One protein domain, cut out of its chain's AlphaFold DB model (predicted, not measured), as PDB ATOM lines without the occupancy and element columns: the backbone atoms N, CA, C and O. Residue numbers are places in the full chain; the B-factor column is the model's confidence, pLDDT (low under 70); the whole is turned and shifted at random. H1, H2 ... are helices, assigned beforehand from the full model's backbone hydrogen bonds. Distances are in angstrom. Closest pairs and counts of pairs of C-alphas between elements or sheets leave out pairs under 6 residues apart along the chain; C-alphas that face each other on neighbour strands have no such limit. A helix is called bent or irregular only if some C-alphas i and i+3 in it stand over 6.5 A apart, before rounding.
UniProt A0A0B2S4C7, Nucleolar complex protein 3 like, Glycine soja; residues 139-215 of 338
ATOM      1  N   ALA A 139      26.719  39.996 -33.785       63.28
ATOM      2  CA  ALA A 139      26.717  39.932 -35.245       63.28
ATOM      3  C   ALA A 139      25.903  38.744 -35.790       63.28
ATOM      4  O   ALA A 139      25.284  38.865 -36.855       63.28
ATOM      5  N   PHE A 140      25.883  37.609 -35.085       66.06
ATOM      6  CA  PHE A 140      25.056  36.456 -35.438       66.06
ATOM      7  C   PHE A 140      23.569  36.748 -35.210       66.06
ATOM      8  O   PHE A 140      22.760  36.537 -36.119       66.06
ATOM      9  N   GLU A 141      23.215  37.356 -34.077       68.31
ATOM     10  CA  GLU A 141      21.825  37.698 -33.769       68.31
ATOM     11  C   GLU A 141      21.292  38.799 -34.703       68.31
ATOM     12  O   GLU A 141      20.154  38.735 -35.176       68.31
ATOM     13  N   SER A 142      22.142  39.755 -35.105       70.62
ATOM     14  CA  SER A 142      21.801  40.742 -36.140       70.62
ATOM     15  C   SER A 142      21.535  40.094 -37.507       70.62
ATOM     16  O   SER A 142      20.599  40.486 -38.213       70.62
ATOM     17  N   LYS A 143      22.328  39.084 -37.898       75.69
ATOM     18  CA  LYS A 143      22.120  38.331 -39.149       75.69
ATOM     19  C   LYS A 143      20.841  37.496 -39.099       75.69
ATOM     20  O   LYS A 143      20.096  37.491 -40.077       75.69
ATOM     21  N   LYS A 144      20.552  36.854 -37.967       80.00
ATOM     22  CA  LYS A 144      19.327  36.081 -37.735       80.00
ATOM     23  C   LYS A 144      18.079  36.963 -37.776       80.00
ATOM     24  O   LYS A 144      17.164  36.656 -38.531       80.00
ATOM     25  N   HIS A 145      18.084  38.110 -37.095       73.75
ATOM     26  CA  HIS A 145      16.980  39.072 -37.153       73.75
ATOM     27  C   HIS A 145      16.760  39.614 -38.575       73.75
ATOM     28  O   HIS A 145      15.625  39.767 -39.021       73.75
ATOM     29  N   LYS A 146      17.834  39.880 -39.337       76.50
ATOM     30  CA  LYS A 146      17.720  40.280 -40.753       76.50
ATOM     31  C   LYS A 146      17.114  39.178 -41.626       76.50
ATOM     32  O   LYS A 146      16.317  39.492 -42.508       76.50
ATOM     33  N   LEU A 147      17.473  37.918 -41.391       75.19
ATOM     34  CA  LEU A 147      16.920  36.768 -42.109       75.19
ATOM     35  C   LEU A 147      15.448  36.528 -41.752       75.19
ATOM     36  O   LEU A 147      14.635  36.298 -42.638       75.19
ATOM     37  N   GLU A 148      15.094  36.632 -40.474       71.44
ATOM     38  CA  GLU A 148      13.720  36.505 -39.986       71.44
ATOM     39  C   GLU A 148      12.820  37.607 -40.550       71.44
ATOM     40  O   GLU A 148      11.723  37.330 -41.027       71.44
ATOM     41  N   LEU A 149      13.325  38.843 -40.599       72.62
ATOM     42  CA  LEU A 149      12.633  39.967 -41.223       72.62
ATOM     43  C   LEU A 149      12.499  39.760 -42.740       72.62
ATOM     44  O   LEU A 149      11.429  39.993 -43.292       72.62
ATOM     45  N   GLY A 150      13.541  39.254 -43.409       76.56
ATOM     46  CA  GLY A 150      13.482  38.870 -44.823       76.56
ATOM     47  C   GLY A 150      12.431  37.792 -45.101       76.56
ATOM     48  O   GLY A 150      11.648  37.926 -46.037       76.56
ATOM     49  N   ASN A 151      12.351  36.772 -44.247       74.12
ATOM     50  CA  ASN A 151      11.338  35.728 -44.345       74.12
ATOM     51  C   ASN A 151       9.939  36.296 -44.089       74.12
ATOM     52  O   ASN A 151       9.057  36.081 -44.905       74.12
ATOM     53  N   ALA A 152       9.727  37.093 -43.038       71.25
ATOM     54  CA  ALA A 152       8.435  37.722 -42.755       71.25
ATOM     55  C   ALA A 152       7.929  38.615 -43.908       71.25
ATOM     56  O   ALA A 152       6.734  38.628 -44.190       71.25
ATOM     57  N   LEU A 153       8.833  39.310 -44.611       66.69
ATOM     58  CA  LEU A 153       8.504  40.096 -45.807       66.69
ATOM     59  C   LEU A 153       8.118  39.226 -47.017       66.69
ATOM     60  O   LEU A 153       7.347  39.679 -47.863       66.69
ATOM     61  N   LEU A 154       8.666  38.011 -47.121       71.56
ATOM     62  CA  LEU A 154       8.435  37.086 -48.236       71.56
ATOM     63  C   LEU A 154       7.236  36.156 -48.014       71.56
ATOM     64  O   LEU A 154       6.618  35.737 -48.990       71.56
ATOM     65  N   THR A 155       6.903  35.831 -46.762       72.56
ATOM     66  CA  THR A 155       5.827  34.882 -46.434       72.56
ATOM     67  C   THR A 155       4.435  35.447 -46.731       72.56
ATOM     68  O   THR A 155       3.538  34.674 -47.057       72.56
ATOM     69  N   ASP A 156       4.238  36.770 -46.647       67.31
ATOM     70  CA  ASP A 156       2.933  37.395 -46.912       67.31
ATOM     71  C   ASP A 156       3.052  38.798 -47.548       67.31
ATOM     72  O   ASP A 156       2.939  39.830 -46.871       67.31
ATOM     73  N   PRO A 157       3.297  38.870 -48.870       71.75
ATOM     74  CA  PRO A 157       3.443  40.143 -49.564       71.75
ATOM     75  C   PRO A 157       2.153  40.977 -49.532       71.75
ATOM     76  O   PRO A 157       2.226  42.202 -49.451       71.75
ATOM     77  N   GLU A 158       0.972  40.355 -49.546       72.00
ATOM     78  CA  GLU A 158      -0.309  41.075 -49.596       72.00
ATOM     79  C   GLU A 158      -0.657  41.743 -48.263       72.00
ATOM     80  O   GLU A 158      -1.064  42.911 -48.232       72.00
ATOM     81  N   SER A 159      -0.447  41.039 -47.150       75.69
ATOM     82  CA  SER A 159      -0.702  41.574 -45.810       75.69
ATOM     83  C   SER A 159       0.294  42.681 -45.448       75.69
ATOM     84  O   SER A 159      -0.080  43.713 -44.885       75.69
ATOM     85  N   ASN A 160       1.546  42.549 -45.893       74.44
ATOM     86  CA  ASN A 160       2.570  43.567 -45.689       74.44
ATOM     87  C   ASN A 160       2.339  44.827 -46.555       74.44
ATOM     88  O   ASN A 160       2.508  45.952 -46.082       74.44
ATOM     89  N   ILE A 161       1.858  44.667 -47.797       80.88
ATOM     90  CA  ILE A 161       1.398  45.778 -48.652       80.88
ATOM     91  C   ILE A 161       0.192  46.486 -48.026       80.88
ATOM     92  O   ILE A 161       0.123  47.719 -48.045       80.88
ATOM     93  N   LYS A 162      -0.754  45.737 -47.445       79.44
ATOM     94  CA  LYS A 162      -1.902  46.303 -46.728       79.44
ATOM     95  C   LYS A 162      -1.455  47.114 -45.509       79.44
ATOM     96  O   LYS A 162      -1.897  48.251 -45.372       79.44
ATOM     97  N   PHE A 163      -0.532  46.590 -44.698       78.19
ATOM     98  CA  PHE A 163       0.040  47.287 -43.540       78.19
ATOM     99  C   PHE A 163       0.782  48.573 -43.936       78.19
ATOM    100  O   PHE A 163       0.585  49.627 -43.329       78.19
ATOM    101  N   LEU A 164       1.591  48.528 -45.000       74.38
ATOM    102  CA  LEU A 164       2.262  49.707 -45.560       74.38
ATOM    103  C   LEU A 164       1.259  50.756 -46.048       74.38
ATOM    104  O   LEU A 164       1.430  51.945 -45.789       74.38
ATOM    105  N   LYS A 165       0.184  50.326 -46.715       76.50
ATOM    106  CA  LYS A 165      -0.876  51.209 -47.220       76.50
ATOM    107  C   LYS A 165      -1.694  51.837 -46.089       76.50
ATOM    108  O   LYS A 165      -2.040  53.010 -46.180       76.50
ATOM    109  N   GLU A 166      -1.959  51.086 -45.027       75.94
ATOM    110  CA  GLU A 166      -2.630  51.547 -43.808       75.94
ATOM    111  C   GLU A 166      -1.755  52.537 -43.026       75.94
ATOM    112  O   GLU A 166      -2.217  53.617 -42.674       75.94
ATOM    113  N   THR A 167      -0.455  52.258 -42.883       68.00
ATOM    114  CA  THR A 167       0.524  53.184 -42.279       68.00
ATOM    115  C   THR A 167       0.643  54.481 -43.088       68.00
ATOM    116  O   THR A 167       0.676  55.578 -42.533       68.00
ATOM    117  N   MET A 168       0.644  54.373 -44.420       68.38
ATOM    118  CA  MET A 168       0.655  55.527 -45.320       68.38
ATOM    119  C   MET A 168      -0.663  56.319 -45.257       68.38
ATOM    120  O   MET A 168      -0.649  57.540 -45.405       68.38
ATOM    121  N   GLN A 169      -1.797  55.660 -45.002       66.44
ATOM    122  CA  GLN A 169      -3.090  56.315 -44.796       66.44
ATOM    123  C   GLN A 169      -3.145  57.061 -43.454       66.44
ATOM    124  O   GLN A 169      -3.568  58.210 -43.437       66.44
ATOM    125  N   ILE A 170      -2.615  56.474 -42.377       63.03
ATOM    126  CA  ILE A 170      -2.488  57.124 -41.060       63.03
ATOM    127  C   ILE A 170      -1.590  58.371 -41.144       63.03
ATOM    128  O   ILE A 170      -1.842  59.355 -40.463       63.03
ATOM    129  N   SER A 171      -0.574  58.376 -42.019       60.91
ATOM    130  CA  SER A 171       0.281  59.558 -42.234       60.91
ATOM    131  C   SER A 171      -0.386  60.711 -42.999       60.91
ATOM    132  O   SER A 171       0.128  61.827 -42.980       60.91
ATOM    133  N   LYS A 172      -1.511  60.459 -43.688       64.94
ATOM    134  CA  LYS A 172      -2.305  61.511 -44.349       64.94
ATOM    135  C   LYS A 172      -3.242  62.230 -43.380       64.94
ATOM    136  O   LYS A 172      -3.613  63.372 -43.648       64.94
ATOM    137  N   ASP A 173      -3.589  61.590 -42.268       58.00
ATOM    138  CA  ASP A 173      -4.350  62.203 -41.188       58.00
ATOM    139  C   ASP A 173      -3.363  62.992 -40.307       58.00
ATOM    140  O   ASP A 173      -2.587  62.432 -39.538       58.00
ATOM    141  N   ASN A 174      -3.339  64.319 -40.463       60.78
ATOM    142  CA  ASN A 174      -2.351  65.230 -39.854       60.78
ATOM    143  C   ASN A 174      -2.447  65.381 -38.317       60.78
ATOM    144  O   ASN A 174      -1.884  66.321 -37.747       60.78
ATOM    145  N   ASP A 175      -3.112  64.468 -37.614       68.81
ATOM    146  CA  ASP A 175      -3.170  64.486 -36.158       68.81
ATOM    147  C   ASP A 175      -1.881  63.883 -35.589       68.81
ATOM    148  O   ASP A 175      -1.793  62.709 -35.229       68.81
ATOM    149  N   SER A 176      -0.854  64.729 -35.475       73.62
ATOM    150  CA  SER A 176       0.454  64.424 -34.869       73.62
ATOM    151  C   SER A 176       0.343  63.676 -33.525       73.62
ATOM    152  O   SER A 176       1.157  62.806 -33.204       73.62
ATOM    153  N   MET A 177      -0.723  63.943 -32.761       74.44
ATOM    154  CA  MET A 177      -1.028  63.250 -31.508       74.44
ATOM    155  C   MET A 177      -1.425  61.779 -31.712       74.44
ATOM    156  O   MET A 177      -0.991  60.928 -30.940       74.44
ATOM    157  N   ILE A 178      -2.197  61.457 -32.755       76.25
ATOM    158  CA  ILE A 178      -2.580  60.077 -33.095       76.25
ATOM    159  C   ILE A 178      -1.353  59.289 -33.562       76.25
ATOM    160  O   ILE A 178      -1.158  58.157 -33.124       76.25
ATOM    161  N   ILE A 179      -0.469  59.905 -34.352       75.38
ATOM    162  CA  ILE A 179       0.786  59.279 -34.802       75.38
ATOM    163  C   ILE A 179       1.712  58.979 -33.612       75.38
ATOM    164  O   ILE A 179       2.293  57.891 -33.535       75.38
ATOM    165  N   LEU A 180       1.830  59.905 -32.656       78.31
ATOM    166  CA  LEU A 180       2.644  59.719 -31.452       78.31
ATOM    167  C   LEU A 180       2.066  58.633 -30.530       78.31
ATOM    168  O   LEU A 180       2.820  57.828 -29.982       78.31
ATOM    169  N   LEU A 181       0.742  58.582 -30.366       75.25
ATOM    170  CA  LEU A 181       0.070  57.555 -29.564       75.25
ATOM    171  C   LEU A 181       0.177  56.171 -30.217       75.25
ATOM    172  O   LEU A 181       0.539  55.214 -29.536       75.25
ATOM    173  N   ALA A 182      -0.036  56.071 -31.532       77.88
ATOM    174  CA  ALA A 182       0.128  54.826 -32.282       77.88
ATOM    175  C   ALA A 182       1.580  54.320 -32.241       77.88
ATOM    176  O   ALA A 182       1.821  53.140 -31.993       77.88
ATOM    177  N   SER A 183       2.559  55.217 -32.400       75.75
ATOM    178  CA  SER A 183       3.984  54.869 -32.325       75.75
ATOM    179  C   SER A 183       4.392  54.391 -30.930       75.75
ATOM    180  O   SER A 183       5.129  53.413 -30.803       75.75
ATOM    181  N   ASN A 184       3.893  55.040 -29.871       79.31
ATOM    182  CA  ASN A 184       4.156  54.623 -28.494       79.31
ATOM    183  C   ASN A 184       3.485  53.295 -28.152       79.31
ATOM    184  O   ASN A 184       4.117  52.456 -27.513       79.31
ATOM    185  N   GLN A 185       2.243  53.086 -28.594       80.06
ATOM    186  CA  GLN A 185       1.526  51.830 -28.393       80.06
ATOM    187  C   GLN A 185       2.274  50.675 -29.062       80.06
ATOM    188  O   GLN A 185       2.621  49.694 -28.412       80.06
ATOM    189  N   LEU A 186       2.665  50.861 -30.323       77.00
ATOM    190  CA  LEU A 186       3.396  49.864 -31.091       77.00
ATOM    191  C   LEU A 186       4.810  49.606 -30.532       77.00
ATOM    192  O   LEU A 186       5.292  48.475 -30.562       77.00
ATOM    193  N   ALA A 187       5.477  50.617 -29.968       78.69
ATOM    194  CA  ALA A 187       6.741  50.435 -29.252       78.69
ATOM    195  C   ALA A 187       6.564  49.684 -27.920       78.69
ATOM    196  O   ALA A 187       7.429  48.889 -27.547       78.69
ATOM    197  N   ASN A 188       5.462  49.911 -27.198       80.62
ATOM    198  CA  ASN A 188       5.158  49.211 -25.950       80.62
ATOM    199  C   ASN A 188       4.792  47.745 -26.199       80.62
ATOM    200  O   ASN A 188       5.278  46.868 -25.487       80.62
ATOM    201  N   ASP A 189       4.013  47.473 -27.246       81.38
ATOM    202  CA  ASP A 189       3.634  46.116 -27.640       81.38
ATOM    203  C   ASP A 189       4.855  45.312 -28.103       81.38
ATOM    204  O   ASP A 189       5.024  44.162 -27.694       81.38
ATOM    205  N   ARG A 190       5.791  45.938 -28.835       81.88
ATOM    206  CA  ARG A 190       7.090  45.320 -29.159       81.88
ATOM    207  C   ARG A 190       7.919  45.012 -27.912       81.88
ATOM    208  O   ARG A 190       8.466  43.919 -27.802       81.88
ATOM    209  N   LYS A 191       8.002  45.944 -26.956       86.44
ATOM    210  CA  LYS A 191       8.723  45.727 -25.686       86.44
ATOM    211  C   LYS A 191       8.087  44.611 -24.856       86.44
ATOM    212  O   LYS A 191       8.806  43.815 -24.258       86.44
ATOM    213  N   LYS A 192       6.754  44.537 -24.832       86.19
ATOM    214  CA  LYS A 192       6.001  43.494 -24.130       86.19
ATOM    215  C   LYS A 192       6.218  42.123 -24.775       86.19
ATOM    216  O   LYS A 192       6.579  41.195 -24.062       86.19
ATOM    217  N   CYS A 193       6.088  42.029 -26.098       77.94
ATOM    218  CA  CYS A 193       6.331  40.803 -26.859       77.94
ATOM    219  C   CYS A 193       7.785  40.320 -26.717       77.94
ATOM    220  O   CYS A 193       8.023  39.152 -26.428       77.94
ATOM    221  N   SER A 194       8.765  41.224 -26.812       84.75
ATOM    222  CA  SER A 194      10.181  40.890 -26.604       84.75
ATOM    223  C   SER A 194      10.447  40.360 -25.191       84.75
ATOM    224  O   SER A 194      11.108  39.336 -25.029       84.75
ATOM    225  N   LYS A 195       9.882  41.005 -24.163       88.19
ATOM    226  CA  LYS A 195      10.003  40.548 -22.774       88.19
ATOM    227  C   LYS A 195       9.373  39.168 -22.563       88.19
ATOM    228  O   LYS A 195       9.948  38.361 -21.842       88.19
ATOM    229  N   GLU A 196       8.226  38.914 -23.187       90.75
ATOM    230  CA  GLU A 196       7.515  37.633 -23.123       90.75
ATOM    231  C   GLU A 196       8.319  36.498 -23.770       90.75
ATOM    232  O   GLU A 196       8.481  35.440 -23.163       90.75
ATOM    233  N   MET A 197       8.905  36.745 -24.946       82.50
ATOM    234  CA  MET A 197       9.791  35.788 -25.614       82.50
ATOM    235  C   MET A 197      11.011  35.460 -24.750       82.50
ATOM    236  O   MET A 197      11.309  34.292 -24.538       82.50
ATOM    237  N   ILE A 198      11.659  36.474 -24.163       88.75
ATOM    238  CA  ILE A 198      12.806  36.271 -23.265       88.75
ATOM    239  C   ILE A 198      12.403  35.464 -22.022       88.75
ATOM    240  O   ILE A 198      13.139  34.568 -21.611       88.75
ATOM    241  N   SER A 199      11.241  35.745 -21.417       90.69
ATOM    242  CA  SER A 199      10.764  34.954 -20.273       90.69
ATOM    243  C   SER A 199      10.443  33.514 -20.654       90.69
ATOM    244  O   SER A 199      10.792  32.613 -19.900       90.69
ATOM    245  N   LYS A 200       9.848  33.294 -21.831       94.38
ATOM    246  CA  LYS A 200       9.502  31.962 -22.325       94.38
ATOM    247  C   LYS A 200      10.751  31.130 -22.612       94.38
ATOM    248  O   LYS A 200      10.834  29.996 -22.165       94.38
ATOM    249  N   THR A 201      11.746  31.708 -23.283       91.00
ATOM    250  CA  THR A 201      13.026  31.027 -23.524       91.00
ATOM    251  C   THR A 201      13.752  30.733 -22.216       91.00
ATOM    252  O   THR A 201      14.328  29.664 -22.061       91.00
ATOM    253  N   ARG A 202      13.702  31.643 -21.238       91.75
ATOM    254  CA  ARG A 202      14.301  31.395 -19.922       91.75
ATOM    255  C   ARG A 202      13.610  30.252 -19.172       91.75
ATOM    256  O   ARG A 202      14.297  29.466 -18.533       91.75
ATOM    257  N   GLU A 203      12.284  30.173 -19.241       93.19
ATOM    258  CA  GLU A 203      11.501  29.086 -18.644       93.19
ATOM    259  C   GLU A 203      11.810  27.735 -19.302       93.19
ATOM    260  O   GLU A 203      12.032  26.756 -18.596       93.19
ATOM    261  N   GLU A 204      11.899  27.695 -20.634       92.25
ATOM    262  CA  GLU A 204      12.290  26.500 -21.394       92.25
ATOM    263  C   GLU A 204      13.703  26.033 -21.019       92.25
ATOM    264  O   GLU A 204      13.894  24.877 -20.656       92.25
ATOM    265  N   VAL A 205      14.675  26.950 -20.982       95.56
ATOM    266  CA  VAL A 205      16.056  26.643 -20.573       95.56
ATOM    267  C   VAL A 205      16.122  26.140 -19.129       95.56
ATOM    268  O   VAL A 205      16.892  25.229 -18.828       95.56
ATOM    269  N   GLU A 206      15.332  26.708 -18.216       93.12
ATOM    270  CA  GLU A 206      15.286  26.237 -16.831       93.12
ATOM    271  C   GLU A 206      14.634  24.852 -16.722       93.12
ATOM    272  O   GLU A 206      15.148  24.001 -15.995       93.12
ATOM    273  N   ALA A 207      13.564  24.585 -17.475       92.19
ATOM    274  CA  ALA A 207      12.949  23.263 -17.545       92.19
ATOM    275  C   ALA A 207      13.920  22.211 -18.110       92.19
ATOM    276  O   ALA A 207      14.061  21.139 -17.518       92.19
ATOM    277  N   ASP A 208      14.645  22.536 -19.180       92.44
ATOM    278  CA  ASP A 208      15.645  21.657 -19.793       92.44
ATOM    279  C   ASP A 208      16.838  21.416 -18.867       92.44
ATOM    280  O   ASP A 208      17.282  20.279 -18.707       92.44
ATOM    281  N   TYR A 209      17.324  22.457 -18.185       89.88
ATOM    282  CA  TYR A 209      18.374  22.317 -17.177       89.88
ATOM    283  C   TYR A 209      17.920  21.415 -16.024       89.88
ATOM    284  O   TYR A 209      18.673  20.551 -15.575       89.88
ATOM    285  N   LYS A 210      16.673  21.567 -15.556       89.94
ATOM    286  CA  LYS A 210      16.105  20.698 -14.517       89.94
ATOM    287  C   LYS A 210      15.965  19.258 -15.002       89.94
ATOM    288  O   LYS A 210      16.373  18.355 -14.276       89.94
ATOM    289  N   ALA A 211      15.470  19.035 -16.215       84.31
ATOM    290  CA  ALA A 211      15.365  17.704 -16.808       84.31
ATOM    291  C   ALA A 211      16.742  17.039 -16.969       84.31
ATOM    292  O   ALA A 211      16.910  15.879 -16.599       84.31
ATOM    293  N   ALA A 212      17.742  17.787 -17.440       83.88
ATOM    294  CA  ALA A 212      19.117  17.315 -17.555       83.88
ATOM    295  C   ALA A 212      19.748  17.022 -16.185       83.88
ATOM    296  O   ALA A 212      20.455  16.031 -16.046       83.88
ATOM    297  N   SER A 213      19.452  17.827 -15.157       77.75
ATOM    298  CA  SER A 213      19.950  17.605 -13.790       77.75
ATOM    299  C   SER A 213      19.339  16.386 -13.092       77.75
ATOM    300  O   SER A 213      19.913  15.883 -12.134       77.75
ATOM    301  N   LEU A 214      18.168  15.930 -13.551       77.75
ATOM    302  CA  LEU A 214      17.471  14.756 -13.022       77.75
ATOM    303  C   LEU A 214      17.840  13.468 -13.765       77.75
ATOM    304  O   LEU A 214      17.532  12.379 -13.281       77.75
ATOM    305  N   ALA A 215      18.449  13.571 -14.947       75.62
ATOM    306  CA  ALA A 215      18.951  12.408 -15.656       75.62
ATOM    307  C   ALA A 215      20.159  11.851 -14.880       75.62
ATOM    308  O   ALA A 215      21.125  12.591 -14.689       75.62
TER     309      ALA A 215
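This is residues 139 to 215 of the 338 residues of the protein "Nucleolar complex protein 3 like" of Glycine soja (UniProt A0A0B2S4C7). Three helices are joined end to end in an open hook with no packed core: H1 and H2 make an L near Leu 153 and Asn 160, and H2 and the far longer H3 make an open V near Ile 170 and Ile 179. H3 makes the length of the whole, and its residues 183 to 214, with residue 215 after them, stick out as a long free arm. The printed part has 77 residues, with three named helices in the order H1, H2, H3 and no named strand; its class is all helix. It is extended, with a radius of gyration of the C-alphas of 18.6 A and spans of 61 by 28 by 23 A along its three main axes.

H1 is residues 139 to 155 and begins with C-alpha 139 at (26.717, 39.932, -35.245); it measures 24.2 A from first to last C-alpha. H2 is residues 157 to 170, from C-alpha 157 at (3.443, 40.143, -49.564), and measures 19.9 A. H3 is residues 176 to 214, 39 residues and the longest helix; it measures 56.9 A and ends with C-alpha 214 at (17.471, 14.756, -13.022). H1, H2 and H3 are not bent.

H1 touches no helix. H1 and H2 are close but not clearly touching, with the closest C-alphas, those of Leu 153 and Asn 160, 6.9 A apart. Their lines stand at 85 degrees, about perpendicular. H2 and H3 are also close but not clearly touching, and their closest C-alphas are those of Ile 170 and Ile 179, 7.4 A apart. The lines of H2 and H3 stand at a steep tilt of 41 degrees, opposite ways. H1 and H3 are apart. In H1, H2 and H3 every O i to N i+4 pair of the backbone is within hydrogen-bond range.

The two C-alphas farthest apart are those of Asn 174 and Ala 215, at 61.9 A. The C-alphas of Ala 139 and Ala 215, the first and last printed residues, are 34.7 A apart. Residues 139 to 151, which belong to H1, stand free, and so do residues 183 to 215, of which 183 to 214 belong to H3. The printed part has no cut. The links from H1 to H2, with 1 residue between them, and from H2 to H3, with 5, are both tight. The mean pLDDT of the printed part is 77.8. It is under 70 at 14 residues, namely 139 to 141, 153, 156 and 167 to 175.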